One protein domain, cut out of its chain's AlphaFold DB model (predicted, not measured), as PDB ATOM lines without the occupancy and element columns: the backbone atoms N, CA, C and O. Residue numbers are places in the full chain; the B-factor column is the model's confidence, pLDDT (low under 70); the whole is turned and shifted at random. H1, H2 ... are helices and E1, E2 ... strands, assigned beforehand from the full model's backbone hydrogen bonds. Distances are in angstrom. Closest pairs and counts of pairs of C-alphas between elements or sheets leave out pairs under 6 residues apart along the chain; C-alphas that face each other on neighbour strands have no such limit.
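This is residues 2 to 87 of the 205 residues of the protein "PIN_8 domain-containing protein" of Micromonospora sp. CB01531 (UniProt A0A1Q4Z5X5). A ribbon of two parallel strands, E1 beside E4, runs between two pairs of helices: H1 and H2 at the end where both strands begin, and the helical hairpin of H3 and H4 at the end where they finish. A small hairpin of strands, E2 and E3, reaches the middle of E4 with Gly 39. The printed part has 86 residues, with four named helices and four named strands in the order H1 E1 E2 E3 H2 E4 H3 H4. The class is mixed, helices and strands, with two separate two-stranded sheets, E1 and E4 parallel, E2 and E3 antiparallel. The whole is only just compact, close to loose, with a radius of gyration of the C-alphas of 13.9 A and spans of 38 by 31 by 18 A.

H1 is residues 2 to 12, 15.4 A long, and begins at C-alpha 2 (109.048, 156.108, 130.916). E1 is residues 16 to 21, 16.3 A. E2, residues 29 to 32, and E3, residues 35 to 39, are shorter, 9.0 A and 11.6 A. H2 is residues 41 to 51, 15.3 A. E4, residues 54 to 59, is 16.9 A long and begins at C-alpha 54 (118.199, 144.982, 135.465). H3 is residues 60 to 70, 15.2 A. H4 is residues 77 to 85, 13.0 A, and ends at C-alpha 85 (118.360, 171.674, 146.919).

H1 and H2 touch, the closest C-alphas being those of Ser 10 and Ser 51, 4.6 A apart, and run the same way at a steep tilt of 39 degrees. H1 is apart from E4. E1 and E4 are parallel, 22 degrees between their directions, with N 17 and O 54 at 2.8 A and N 58 and O 19 at 2.9 A, within hydrogen-bond range. E2 and E3 form an antiparallel hairpin at 142 degrees, with N 30 and O 38 at 3.0 A, also within range. The closest C-alphas of E3 and E4 are those of Gly 39 and Val 57, 4.6 A apart. Those of H2 and E4 are Ala 44 and Leu 55, 5.1 A. The closest C-alphas of E1 and H3 are those of Thr 21 and Thr 60, 5.5 A apart. H3 and H4 form a helical hairpin and touch, the C-alphas of Lys 61 and Ala 83 being closest at 5.2 A, at a shallow tilt of 30 degrees, opposite ways. In H1, H2, H3 and H4 every O i to N i+4 pair is within hydrogen-bond range.

The two farthest C-alphas, of Glu 49 and Glu 78, are 38.8 A apart. The printed part has no cut and no long link. The mean pLDDT of the printed part is 73.1; 32 residues are under 70, among them residues 29 to 39 and 77 to 87.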
ATOM      1  N   TRP A   2     108.783 157.502 130.496       88.25
ATOM      2  CA  TRP A   2     109.048 156.108 130.916       88.25
ATOM      3  C   TRP A   2     108.937 155.065 129.791       88.25
ATOM      4  O   TRP A   2     109.892 154.351 129.511       88.25
ATOM      5  N   VAL A   3     107.809 155.052 129.073       89.00
ATOM      6  CA  VAL A   3     107.585 154.124 127.948       89.00
ATOM      7  C   VAL A   3     108.672 154.245 126.874       89.00
ATOM      8  O   VAL A   3     109.138 153.236 126.362       89.00
ATOM      9  N   GLN A   4     109.133 155.467 126.590       89.06
ATOM     10  CA  GLN A   4     110.204 155.717 125.617       89.06
ATOM     11  C   GLN A   4     111.560 155.202 126.116       89.06
ATOM     12  O   GLN A   4     112.318 154.648 125.329       89.06
ATOM     13  N   THR A   5     111.856 155.347 127.413       88.06
ATOM     14  CA  THR A   5     113.038 154.732 128.032       88.06
ATOM     15  C   THR A   5     112.999 153.220 127.855       88.06
ATOM     16  O   THR A   5     113.989 152.635 127.433       88.06
ATOM     17  N   LEU A   6     111.855 152.587 128.125       88.75
ATOM     18  CA  LEU A   6     111.697 151.146 127.951       88.75
ATOM     19  C   LEU A   6     111.861 150.711 126.493       88.75
ATOM     20  O   LEU A   6     112.532 149.718 126.241       88.75
ATOM     21  N   ASP A   7     111.299 151.453 125.537       91.19
ATOM     22  CA  ASP A   7     111.466 151.150 124.110       91.19
ATOM     23  C   ASP A   7     112.940 151.237 123.687       91.19
ATOM     24  O   ASP A   7     113.432 150.383 122.948       91.19
ATOM     25  N   GLU A   8     113.675 152.226 124.201       91.31
ATOM     26  CA  GLU A   8     115.106 152.372 123.940       91.31
ATOM     27  C   GLU A   8     115.929 151.243 124.573       91.31
ATOM     28  O   GLU A   8     116.814 150.679 123.930       91.31
ATOM     29  N   VAL A   9     115.614 150.866 125.814       87.81
ATOM     30  CA  VAL A   9     116.269 149.753 126.514       87.81
ATOM     31  C   VAL A   9     115.989 148.433 125.796       87.81
ATOM     32  O   VAL A   9     116.921 147.673 125.547       87.81
ATOM     33  N   SER A  10     114.748 148.170 125.384       88.56
ATOM     34  CA  SER A  10     114.404 146.984 124.590       88.56
ATOM     35  C   SER A  10     115.118 146.966 123.237       88.56
ATOM     36  O   SER A  10     115.507 145.897 122.769       88.56
ATOM     37  N   ARG A  11     115.336 148.132 122.614       91.00
ATOM     38  CA  ARG A  11     116.097 148.243 121.363       91.00
ATOM     39  C   ARG A  11     117.582 147.940 121.557       91.00
ATOM     40  O   ARG A  11     118.166 147.256 120.723       91.00
ATOM     41  N   GLN A  12     118.193 148.462 122.619       88.50
ATOM     42  CA  GLN A  12     119.632 148.317 122.865       88.50
ATOM     43  C   GLN A  12     120.015 147.017 123.593       88.50
ATOM     44  O   GLN A  12     121.171 146.611 123.526       88.50
ATOM     45  N   GLN A  13     119.068 146.376 124.284       86.25
ATOM     46  CA  GLN A  13     119.252 145.161 125.091       86.25
ATOM     47  C   GLN A  13     120.453 145.200 126.063       86.25
ATOM     48  O   GLN A  13     121.270 144.272 126.091       86.25
ATOM     49  N   PRO A  14     120.607 146.255 126.884       82.12
ATOM     50  CA  PRO A  14     121.678 146.306 127.868       82.12
ATOM     51  C   PRO A  14     121.418 145.317 129.015       82.12
ATOM     52  O   PRO A  14     120.285 145.096 129.430       82.12
ATOM     53  N   LYS A  15     122.485 144.768 129.607       76.06
ATOM     54  CA  LYS A  15     122.366 143.889 130.787       76.06
ATOM     55  C   LYS A  15     121.931 144.653 132.052       76.06
ATOM     56  O   LYS A  15     121.220 144.102 132.893       76.06
ATOM     57  N   TYR A  16     122.356 145.911 132.182       78.06
ATOM     58  CA  TYR A  16     122.065 146.785 133.321       78.06
ATOM     59  C   TYR A  16     121.707 148.190 132.834       78.06
ATOM     60  O   TYR A  16     122.343 148.704 131.915       78.06
ATOM     61  N   VAL A  17     120.727 148.824 133.477       82.19
ATOM     62  CA  VAL A  17     120.277 150.188 133.180       82.19
ATOM     63  C   VAL A  17     120.303 151.014 134.456       82.19
ATOM     64  O   VAL A  17     119.681 150.649 135.452       82.19
ATOM     65  N   VAL A  18     120.985 152.157 134.410       80.38
ATOM     66  CA  VAL A  18     120.911 153.173 135.463       80.38
ATOM     67  C   VAL A  18     120.062 154.324 134.947       80.38
ATOM     68  O   VAL A  18     120.471 155.061 134.052       80.38
ATOM     69  N   PHE A  19     118.868 154.476 135.507       83.50
ATOM     70  CA  PHE A  19     117.963 155.564 135.173       83.50
ATOM     71  C   PHE A  19     118.121 156.692 136.192       83.50
ATOM     72  O   PHE A  19     117.705 156.579 137.348       83.50
ATOM     73  N   VAL A  20     118.766 157.775 135.765       80.75
ATOM     74  CA  VAL A  20     119.047 158.937 136.612       80.75
ATOM     75  C   VAL A  20     118.002 160.007 136.351       80.75
ATOM     76  O   VAL A  20     117.847 160.468 135.222       80.75
ATOM     77  N   THR A  21     117.293 160.430 137.393       78.94
ATOM     78  CA  THR A  21     116.328 161.526 137.277       78.94
ATOM     79  C   THR A  21     116.386 162.457 138.486       78.94
ATOM     80  O   THR A  21     116.890 162.111 139.560       78.94
ATOM     81  N   ALA A  22     115.971 163.703 138.275       72.81
ATOM     82  CA  ALA A  22     115.738 164.687 139.331       72.81
ATOM     83  C   ALA A  22     114.249 164.777 139.704       72.81
ATOM     84  O   ALA A  22     113.901 165.519 140.618       72.81
ATOM     85  N   ASP A  23     113.379 164.044 138.997       73.62
ATOM     86  CA  ASP A  23     111.958 163.967 139.325       73.62
ATOM     87  C   ASP A  23     111.796 163.391 140.742       73.62
ATOM     88  O   ASP A  23     112.538 162.511 141.167       73.62
ATOM     89  N   THR A  24     110.858 163.923 141.509       65.25
ATOM     90  CA  THR A  24     110.572 163.498 142.879       65.25
ATOM     91  C   THR A  24     109.170 162.917 143.008       65.25
ATOM     92  O   THR A  24     108.690 162.725 144.117       65.25
ATOM     93  N   LYS A  25     108.474 162.623 141.914       72.31
ATOM     94  CA  LYS A  25     107.131 162.041 141.990       72.31
ATOM     95  C   LYS A  25     107.154 160.619 142.542       72.31
ATOM     96  O   LYS A  25     108.137 159.887 142.399       72.31
ATOM     97  N   ASP A  26     106.033 160.247 143.141       63.12
ATOM     98  CA  ASP A  26     105.815 158.930 143.743       63.12
ATOM     99  C   ASP A  26     105.778 157.807 142.701       63.12
ATOM    100  O   ASP A  26     106.066 156.660 143.021       63.12
ATOM    101  N   ASP A  27     105.517 158.130 141.433       69.75
ATOM    102  CA  ASP A  27     105.532 157.151 140.340       69.75
ATOM    103  C   ASP A  27     106.941 156.614 140.041       69.75
ATOM    104  O   ASP A  27     107.083 155.512 139.522       69.75
ATOM    105  N   TRP A  28     107.991 157.359 140.403       72.75
ATOM    106  CA  TRP A  28     109.385 156.988 140.135       72.75
ATOM    107  C   TRP A  28     110.074 156.319 141.313       72.75
ATOM    108  O   TRP A  28     110.949 155.462 141.155       72.75
ATOM    109  N   TYR A  29     109.703 156.744 142.512       69.38
ATOM    110  CA  TYR A  29     110.432 156.427 143.721       69.38
ATOM    111  C   TYR A  29     109.491 155.894 144.766       69.38
ATOM    112  O   TYR A  29     108.470 156.506 145.074       69.38
ATOM    113  N   LEU A  30     109.902 154.794 145.383       60.94
ATOM    114  CA  LEU A  30     109.257 154.352 146.596       60.94
ATOM    115  C   LEU A  30     109.641 155.348 147.694       60.94
ATOM    116  O   LEU A  30     110.753 155.329 148.239       60.94
ATOM    117  N   ARG A  31     108.733 156.289 147.960       54.84
ATOM    118  CA  ARG A  31     108.903 157.271 149.022       54.84
ATOM    119  C   ARG A  31     108.481 156.662 150.327       54.84
ATOM    120  O   ARG A  31     107.333 156.284 150.533       54.84
ATOM    121  N   VAL A  32     109.428 156.636 151.246       46.69
ATOM    122  CA  VAL A  32     109.167 156.155 152.581       46.69
ATOM    123  C   VAL A  32     109.884 157.092 153.546       46.69
ATOM    124  O   VAL A  32     111.038 157.452 153.363       46.69
ATOM    125  N   LYS A  33     109.204 157.571 154.578       36.78
ATOM    126  CA  LYS A  33     109.676 158.708 155.393       36.78
ATOM    127  C   LYS A  33     109.852 160.038 154.639       36.78
ATOM    128  O   LYS A  33     110.562 160.915 155.108       36.78
ATOM    129  N   GLY A  34     109.256 160.232 153.458       46.94
ATOM    130  CA  GLY A  34     109.538 161.432 152.645       46.94
ATOM    131  C   GLY A  34     111.018 161.532 152.254       46.94
ATOM    132  O   GLY A  34     111.508 162.589 151.869       46.94
ATOM    133  N   LYS A  35     111.730 160.402 152.352       38.47
ATOM    134  CA  LYS A  35     113.059 160.179 151.813       38.47
ATOM    135  C   LYS A  35     112.907 159.168 150.682       38.47
ATOM    136  O   LYS A  35     112.226 158.151 150.811       38.47
ATOM    137  N   THR A  36     113.507 159.481 149.545       51.22
ATOM    138  CA  THR A  36     113.607 158.558 148.419       51.22
ATOM    139  C   THR A  36     114.547 157.423 148.815       51.22
ATOM    140  O   THR A  36     115.743 157.664 148.971       51.22
ATOM    141  N   ILE A  37     114.008 156.219 149.035       54.09
ATOM    142  CA  ILE A  37     114.808 155.061 149.469       54.09
ATOM    143  C   ILE A  37     115.386 154.335 148.255       54.09
ATOM    144  O   ILE A  37     116.590 154.112 148.193       54.09
ATOM    145  N   ILE A  38     114.536 154.020 147.279       59.78
ATOM    146  CA  ILE A  38     114.886 153.297 146.055       59.78
ATOM    147  C   ILE A  38     113.925 153.678 144.923       59.78
ATOM    148  O   ILE A  38     112.857 154.253 145.163       59.78
ATOM    149  N   GLY A  39     114.299 153.342 143.689       68.56
ATOM    150  CA  GLY A  39     113.341 153.228 142.591       68.56
ATOM    151  C   GLY A  39     112.183 152.307 142.950       68.56
ATOM    152  O   GLY A  39     112.371 151.354 143.707       68.56
ATOM    153  N   ARG A  40     110.992 152.585 142.421       74.75
ATOM    154  CA  ARG A  40     109.855 151.682 142.603       74.75
ATOM    155  C   ARG A  40     110.158 150.294 142.022       74.75
ATOM    156  O   ARG A  40     110.606 150.226 140.876       74.75
ATOM    157  N   PRO A  41     109.932 149.207 142.781       72.50
ATOM    158  CA  PRO A  41     110.200 147.852 142.308       72.50
ATOM    159  C   PRO A  41     109.375 147.507 141.064       72.50
ATOM    160  O   PRO A  41     109.897 146.859 140.167       72.50
ATOM    161  N   GLU A  42     108.164 148.056 140.934       80.38
ATOM    162  CA  GLU A  42     107.306 147.829 139.768       80.38
ATOM    163  C   GLU A  42     107.945 148.326 138.460       80.38
ATOM    164  O   GLU A  42     107.731 147.736 137.408       80.38
ATOM    165  N   LEU A  43     108.789 149.366 138.517       86.44
ATOM    166  CA  LEU A  43     109.540 149.842 137.347       86.44
ATOM    167  C   LEU A  43     110.670 148.881 136.966       86.44
ATOM    168  O   LEU A  43     110.999 148.739 135.788       86.44
ATOM    169  N   ALA A  44     111.294 148.246 137.961       81.50
ATOM    170  CA  ALA A  44     112.327 147.249 137.719       81.50
ATOM    171  C   ALA A  44     111.724 145.969 137.134       81.50
ATOM    172  O   ALA A  44     112.297 145.420 136.191       81.50
ATOM    173  N   ASP A  45     110.556 145.562 137.631       83.00
ATOM    174  CA  ASP A  45     109.788 144.440 137.094       83.00
ATOM    175  C   ASP A  45     109.370 144.722 135.644       83.00
ATOM    176  O   ASP A  45     109.716 143.948 134.756       83.00
ATOM    177  N   GLU A  46     108.766 145.883 135.360       87.62
ATOM    178  CA  GLU A  46     108.352 146.264 133.999       87.62
ATOM    179  C   GLU A  46     109.543 146.331 133.022       87.62
ATOM    180  O   GLU A  46     109.467 145.862 131.883       87.62
ATOM    181  N   CYS A  47     110.685 146.869 133.465       85.62
ATOM    182  CA  CYS A  47     111.907 146.907 132.659       85.62
ATOM    183  C   CYS A  47     112.455 145.503 132.384       85.62
ATOM    184  O   CYS A  47     112.841 145.199 131.249       85.62
ATOM    185  N   SER A  48     112.469 144.638 133.397       84.75
ATOM    186  CA  SER A  48     112.914 143.254 133.264       84.75
ATOM    187  C   SER A  48     111.987 142.455 132.350       84.75
ATOM    188  O   SER A  48     112.469 141.734 131.480       84.75
ATOM    189  N   GLU A  49     110.670 142.605 132.482       88.62
ATOM    190  CA  GLU A  49     109.683 141.924 131.637       88.62
ATOM    191  C   GLU A  49     109.810 142.330 130.166       88.62
ATOM    192  O   GLU A  49     109.769 141.479 129.277       88.62
ATOM    193  N   LYS A  50     110.009 143.624 129.894       86.75
ATOM    194  CA  LYS A  50     110.017 144.149 128.523       86.75
ATOM    195  C   LYS A  50     111.374 144.042 127.815       86.75
ATOM    196  O   LYS A  50     111.424 144.096 126.584       86.75
ATOM    197  N   SER A  51     112.480 143.922 128.550       85.00
ATOM    198  CA  SER A  51     113.835 143.959 127.964       85.00
ATOM    199  C   SER A  51     114.832 142.939 128.520       85.00
ATOM    200  O   SER A  51     115.897 142.756 127.938       85.00
ATOM    201  N   GLY A  52     114.530 142.286 129.647       80.00
ATOM    202  CA  GLY A  52     115.465 141.424 130.379       80.00
ATOM    203  C   GLY A  52     116.566 142.175 131.141       80.00
ATOM    204  O   GLY A  52     117.401 141.542 131.792       80.00
ATOM    205  N   ALA A  53     116.589 143.510 131.071       78.88
ATOM    206  CA  ALA A  53     117.591 144.341 131.725       78.88
ATOM    207  C   ALA A  53     117.284 144.549 133.214       78.88
ATOM    208  O   ALA A  53     116.134 144.756 133.605       78.88
ATOM    209  N   ARG A  54     118.328 144.580 134.054       79.62
ATOM    210  CA  ARG A  54     118.199 144.982 135.465       79.62
ATOM    211  C   ARG A  54     118.225 146.505 135.586       79.62
ATOM    212  O   ARG A  54     119.194 147.133 135.158       79.62
ATOM    213  N   LEU A  55     117.202 147.086 136.208       80.62
ATOM    214  CA  LEU A  55     117.061 148.532 136.372       80.62
ATOM    215  C   LEU A  55     117.469 149.005 137.772       80.62
ATOM    216  O   LEU A  55     117.020 148.464 138.779       80.62
ATOM    217  N   VAL A  56     118.228 150.099 137.824       77.75
ATOM    218  CA  VAL A  56     118.435 150.913 139.025       77.75
ATOM    219  C   VAL A  56     117.949 152.328 138.740       77.75
ATOM    220  O   VAL A  56     118.508 153.017 137.890       77.75
ATOM    221  N   VAL A  57     116.932 152.790 139.469       79.94
ATOM    222  CA  VAL A  57     116.507 154.196 139.421       79.94
ATOM    223  C   VAL A  57     117.203 154.960 140.537       79.94
ATOM    224  O   VAL A  57     117.104 154.595 141.710       79.94
ATOM    225  N   MET A  58     117.907 156.033 140.183       72.81
ATOM    226  CA  MET A  58     118.744 156.776 141.116       72.81
ATOM    227  C   MET A  58     118.476 158.283 141.036       72.81
ATOM    228  O   MET A  58     118.346 158.829 139.941       72.81
ATOM    229  N   PRO A  59     118.410 158.992 142.177       75.19
ATOM    230  CA  PRO A  59     118.397 160.447 142.169       75.19
ATOM    231  C   PRO A  59     119.707 161.007 141.613       75.19
ATOM    232  O   PRO A  59     120.788 160.520 141.952       75.19
ATOM    233  N   THR A  60     119.618 162.097 140.855       76.38
ATOM    234  CA  THR A  60     120.785 162.787 140.263       76.38
ATOM    235  C   THR A  60     121.894 163.065 141.285       76.38
ATOM    236  O   THR A  60     123.067 162.827 141.013       76.38
ATOM    237  N   LYS A  61     121.534 163.482 142.508       73.19
ATOM    238  CA  LYS A  61     122.493 163.703 143.602       73.19
ATOM    239  C   LYS A  61     123.298 162.445 143.946       73.19
ATOM    240  O   LYS A  61     124.513 162.522 144.110       73.19
ATOM    241  N   SER A  62     122.621 161.308 144.098       70.25
ATOM    242  CA  SER A  62     123.266 160.043 144.458       70.25
ATOM    243  C   SER A  62     124.181 159.572 143.334       70.25
ATOM    244  O   SER A  62     125.300 159.155 143.612       70.25
ATOM    245  N   PHE A  63     123.747 159.725 142.079       77.81
ATOM    246  CA  PHE A  63     124.557 159.375 140.915       77.81
ATOM    247  C   PHE A  63     125.847 160.193 140.857       77.81
ATOM    248  O   PHE A  63     126.924 159.618 140.765       77.81
ATOM    249  N   LEU A  64     125.758 161.519 140.995       73.44
ATOM    250  CA  LEU A  64     126.930 162.399 140.973       73.44
ATOM    251  C   LEU A  64     127.909 162.114 142.116       73.44
ATOM    252  O   LEU A  64     129.120 162.180 141.920       73.44
ATOM    253  N   ARG A  65     127.397 161.758 143.300       71.00
ATOM    254  CA  ARG A  65     128.239 161.324 144.419       71.00
ATOM    255  C   ARG A  65     128.989 160.035 144.076       71.00
ATOM    256  O   ARG A  65     130.206 160.009 144.199       71.00
ATOM    257  N   TYR A  66     128.292 159.002 143.604       64.38
ATOM    258  CA  TYR A  66     128.931 157.728 143.258       64.38
ATOM    259  C   TYR A  66     129.862 157.837 142.047       64.38
ATOM    260  O   TYR A  66     130.890 157.172 142.016       64.38
ATOM    261  N   ALA A  67     129.553 158.700 141.078       71.25
ATOM    262  CA  ALA A  67     130.444 158.981 139.957       71.25
ATOM    263  C   ALA A  67     131.765 159.600 140.434       71.25
ATOM    264  O   ALA A  67     132.832 159.208 139.974       71.25
ATOM    265  N   ARG A  68     131.710 160.506 141.414       68.75
ATOM    266  CA  ARG A  68     132.913 161.053 142.048       68.75
ATOM    267  C   ARG A  68     133.674 160.005 142.868       68.75
ATOM    268  O   ARG A  68     134.892 159.961 142.807       68.75
ATOM    269  N   GLU A  69     132.968 159.188 143.648       68.31
ATOM    270  CA  GLU A  69     133.573 158.219 144.579       68.31
ATOM    271  C   GLU A  69     134.143 156.971 143.889       68.31
ATOM    272  O   GLU A  69     135.095 156.376 144.391       68.31
ATOM    273  N   HIS A  70     133.561 156.555 142.761       65.69
ATOM    274  CA  HIS A  70     133.865 155.263 142.136       65.69
ATOM    275  C   HIS A  70     134.264 155.348 140.662       65.69
ATOM    276  O   HIS A  70     134.817 154.379 140.148       65.69
ATOM    277  N   LEU A  71     133.985 156.462 139.978       69.06
ATOM    278  CA  LEU A  71     134.308 156.645 138.555       69.06
ATOM    279  C   LEU A  71     135.340 157.758 138.320       69.06
ATOM    280  O   LEU A  71     135.566 158.129 137.172       69.06
ATOM    281  N   ASP A  72     135.933 158.290 139.396       67.81
ATOM    282  CA  ASP A  72     136.923 159.376 139.389       67.81
ATOM    283  C   ASP A  72     136.469 160.611 138.580       67.81
ATOM    284  O   ASP A  72     137.256 161.340 137.978       67.81
ATOM    285  N   ALA A  73     135.152 160.832 138.528       68.56
ATOM    286  CA  ALA A  73     134.569 161.943 137.794       68.56
ATOM    287  C   ALA A  73     134.831 163.266 138.534       68.56
ATOM    288  O   ALA A  73     134.553 163.379 139.733       68.56
ATOM    289  N   ASP A  74     135.289 164.292 137.807       73.62
ATOM    290  CA  ASP A  74     135.509 165.638 138.350       73.62
ATOM    291  C   ASP A  74     134.170 166.348 138.614       73.62
ATOM    292  O   ASP A  74     133.623 167.082 137.788       73.62
ATOM    293  N   VAL A  75     133.583 166.050 139.775       71.88
ATOM    294  CA  VAL A  75     132.318 166.623 140.238       71.88
ATOM    295  C   VAL A  75     132.592 167.586 141.387       71.88
ATOM    296  O   VAL A  75     132.937 167.176 142.503       71.88
ATOM    297  N   SER A  76     132.365 168.879 141.148       73.62
ATOM    298  CA  SER A  76     132.558 169.915 142.165       73.62
ATOM    299  C   SER A  76     131.605 169.754 143.365       73.62
ATOM    300  O   SER A  76     130.487 169.238 143.258       73.62
ATOM    301  N   ALA A  77     132.031 170.229 144.540       64.56
ATOM    302  CA  ALA A  77     131.183 170.240 145.738       64.56
ATOM    303  C   ALA A  77     129.941 171.140 145.575       64.56
ATOM    304  O   ALA A  77     128.885 170.862 146.146       64.56
ATOM    305  N   GLU A  78     130.052 172.190 144.759       67.62
ATOM    306  CA  GLU A  78     128.961 173.111 144.445       67.62
ATOM    307  C   GLU A  78     127.869 172.428 143.608       67.62
ATOM    308  O   GLU A  78     126.684 172.518 143.939       67.62
ATOM    309  N   THR A  79     128.261 171.636 142.605       67.88
ATOM    310  CA  THR A  79     127.341 170.828 141.786       67.88
ATOM    311  C   THR A  79     126.550 169.832 142.646       67.88
ATOM    312  O   THR A  79     125.339 169.673 142.477       67.88
ATOM    313  N   LEU A  80     127.199 169.207 143.636       65.38
ATOM    314  CA  LEU A  80     126.536 168.311 144.592       65.38
ATOM    315  C   LEU A  80     125.531 169.046 145.497       65.38
ATOM    316  O   LEU A  80     124.457 168.510 145.790       65.38
ATOM    317  N   GLN A  81     125.849 170.268 145.934       59.91
ATOM    318  CA  GLN A  81     124.934 171.091 146.730       59.91
ATOM    319  C   GLN A  81     123.713 171.546 145.930       59.91
ATOM    320  O   GLN A  81     122.595 171.503 146.450       59.91
ATOM    321  N   GLN A  82     123.898 171.957 144.675       62.53
ATOM    322  CA  GLN A  82     122.790 172.350 143.804       62.53
ATOM    323  C   GLN A  82     121.828 171.180 143.568       62.53
ATOM    324  O   GLN A  82     120.620 171.335 143.752       62.53
ATOM    325  N   ALA A  83     122.356 169.981 143.298       62.72
ATOM    326  CA  ALA A  83     121.548 168.770 143.150       62.72
ATOM    327  C   ALA A  83     120.757 168.405 144.426       62.72
ATOM    328  O   ALA A  83     119.686 167.806 144.344       62.72
ATOM    329  N   ALA A  84     121.251 168.769 145.615       57.41
ATOM    330  CA  ALA A  84     120.569 168.506 146.883       57.41
ATOM    331  C   ALA A  84     119.368 169.426 147.143       57.41
ATOM    332  O   ALA A  84     118.388 168.980 147.737       57.41
ATOM    333  N   LYS A  85     119.430 170.686 146.700       55.31
ATOM    334  CA  LYS A  85     118.360 171.674 146.919       55.31
ATOM    335  C   LYS A  85     117.088 171.352 146.128       55.31
ATOM    336  O   LYS A  85     116.001 171.676 146.584       55.31
ATOM    337  N   VAL A  86     117.219 170.668 144.990       58.38
ATOM    338  CA  VAL A  86     116.089 170.285 144.123       58.38
ATOM    339  C   VAL A  86     115.250 169.137 144.718       58.38
ATOM    340  O   VAL A  86     114.071 169.024 144.411       58.38
ATOM    341  N   ALA A  87     115.813 168.313 145.611       51.62
ATOM    342  CA  ALA A  87     115.169 167.089 146.109       51.62
ATOM    343  C   ALA A  87     114.363 167.243 147.421       51.62
ATOM    344  O   ALA A  87     113.740 166.281 147.873       51.62
TER     345      ALA A  87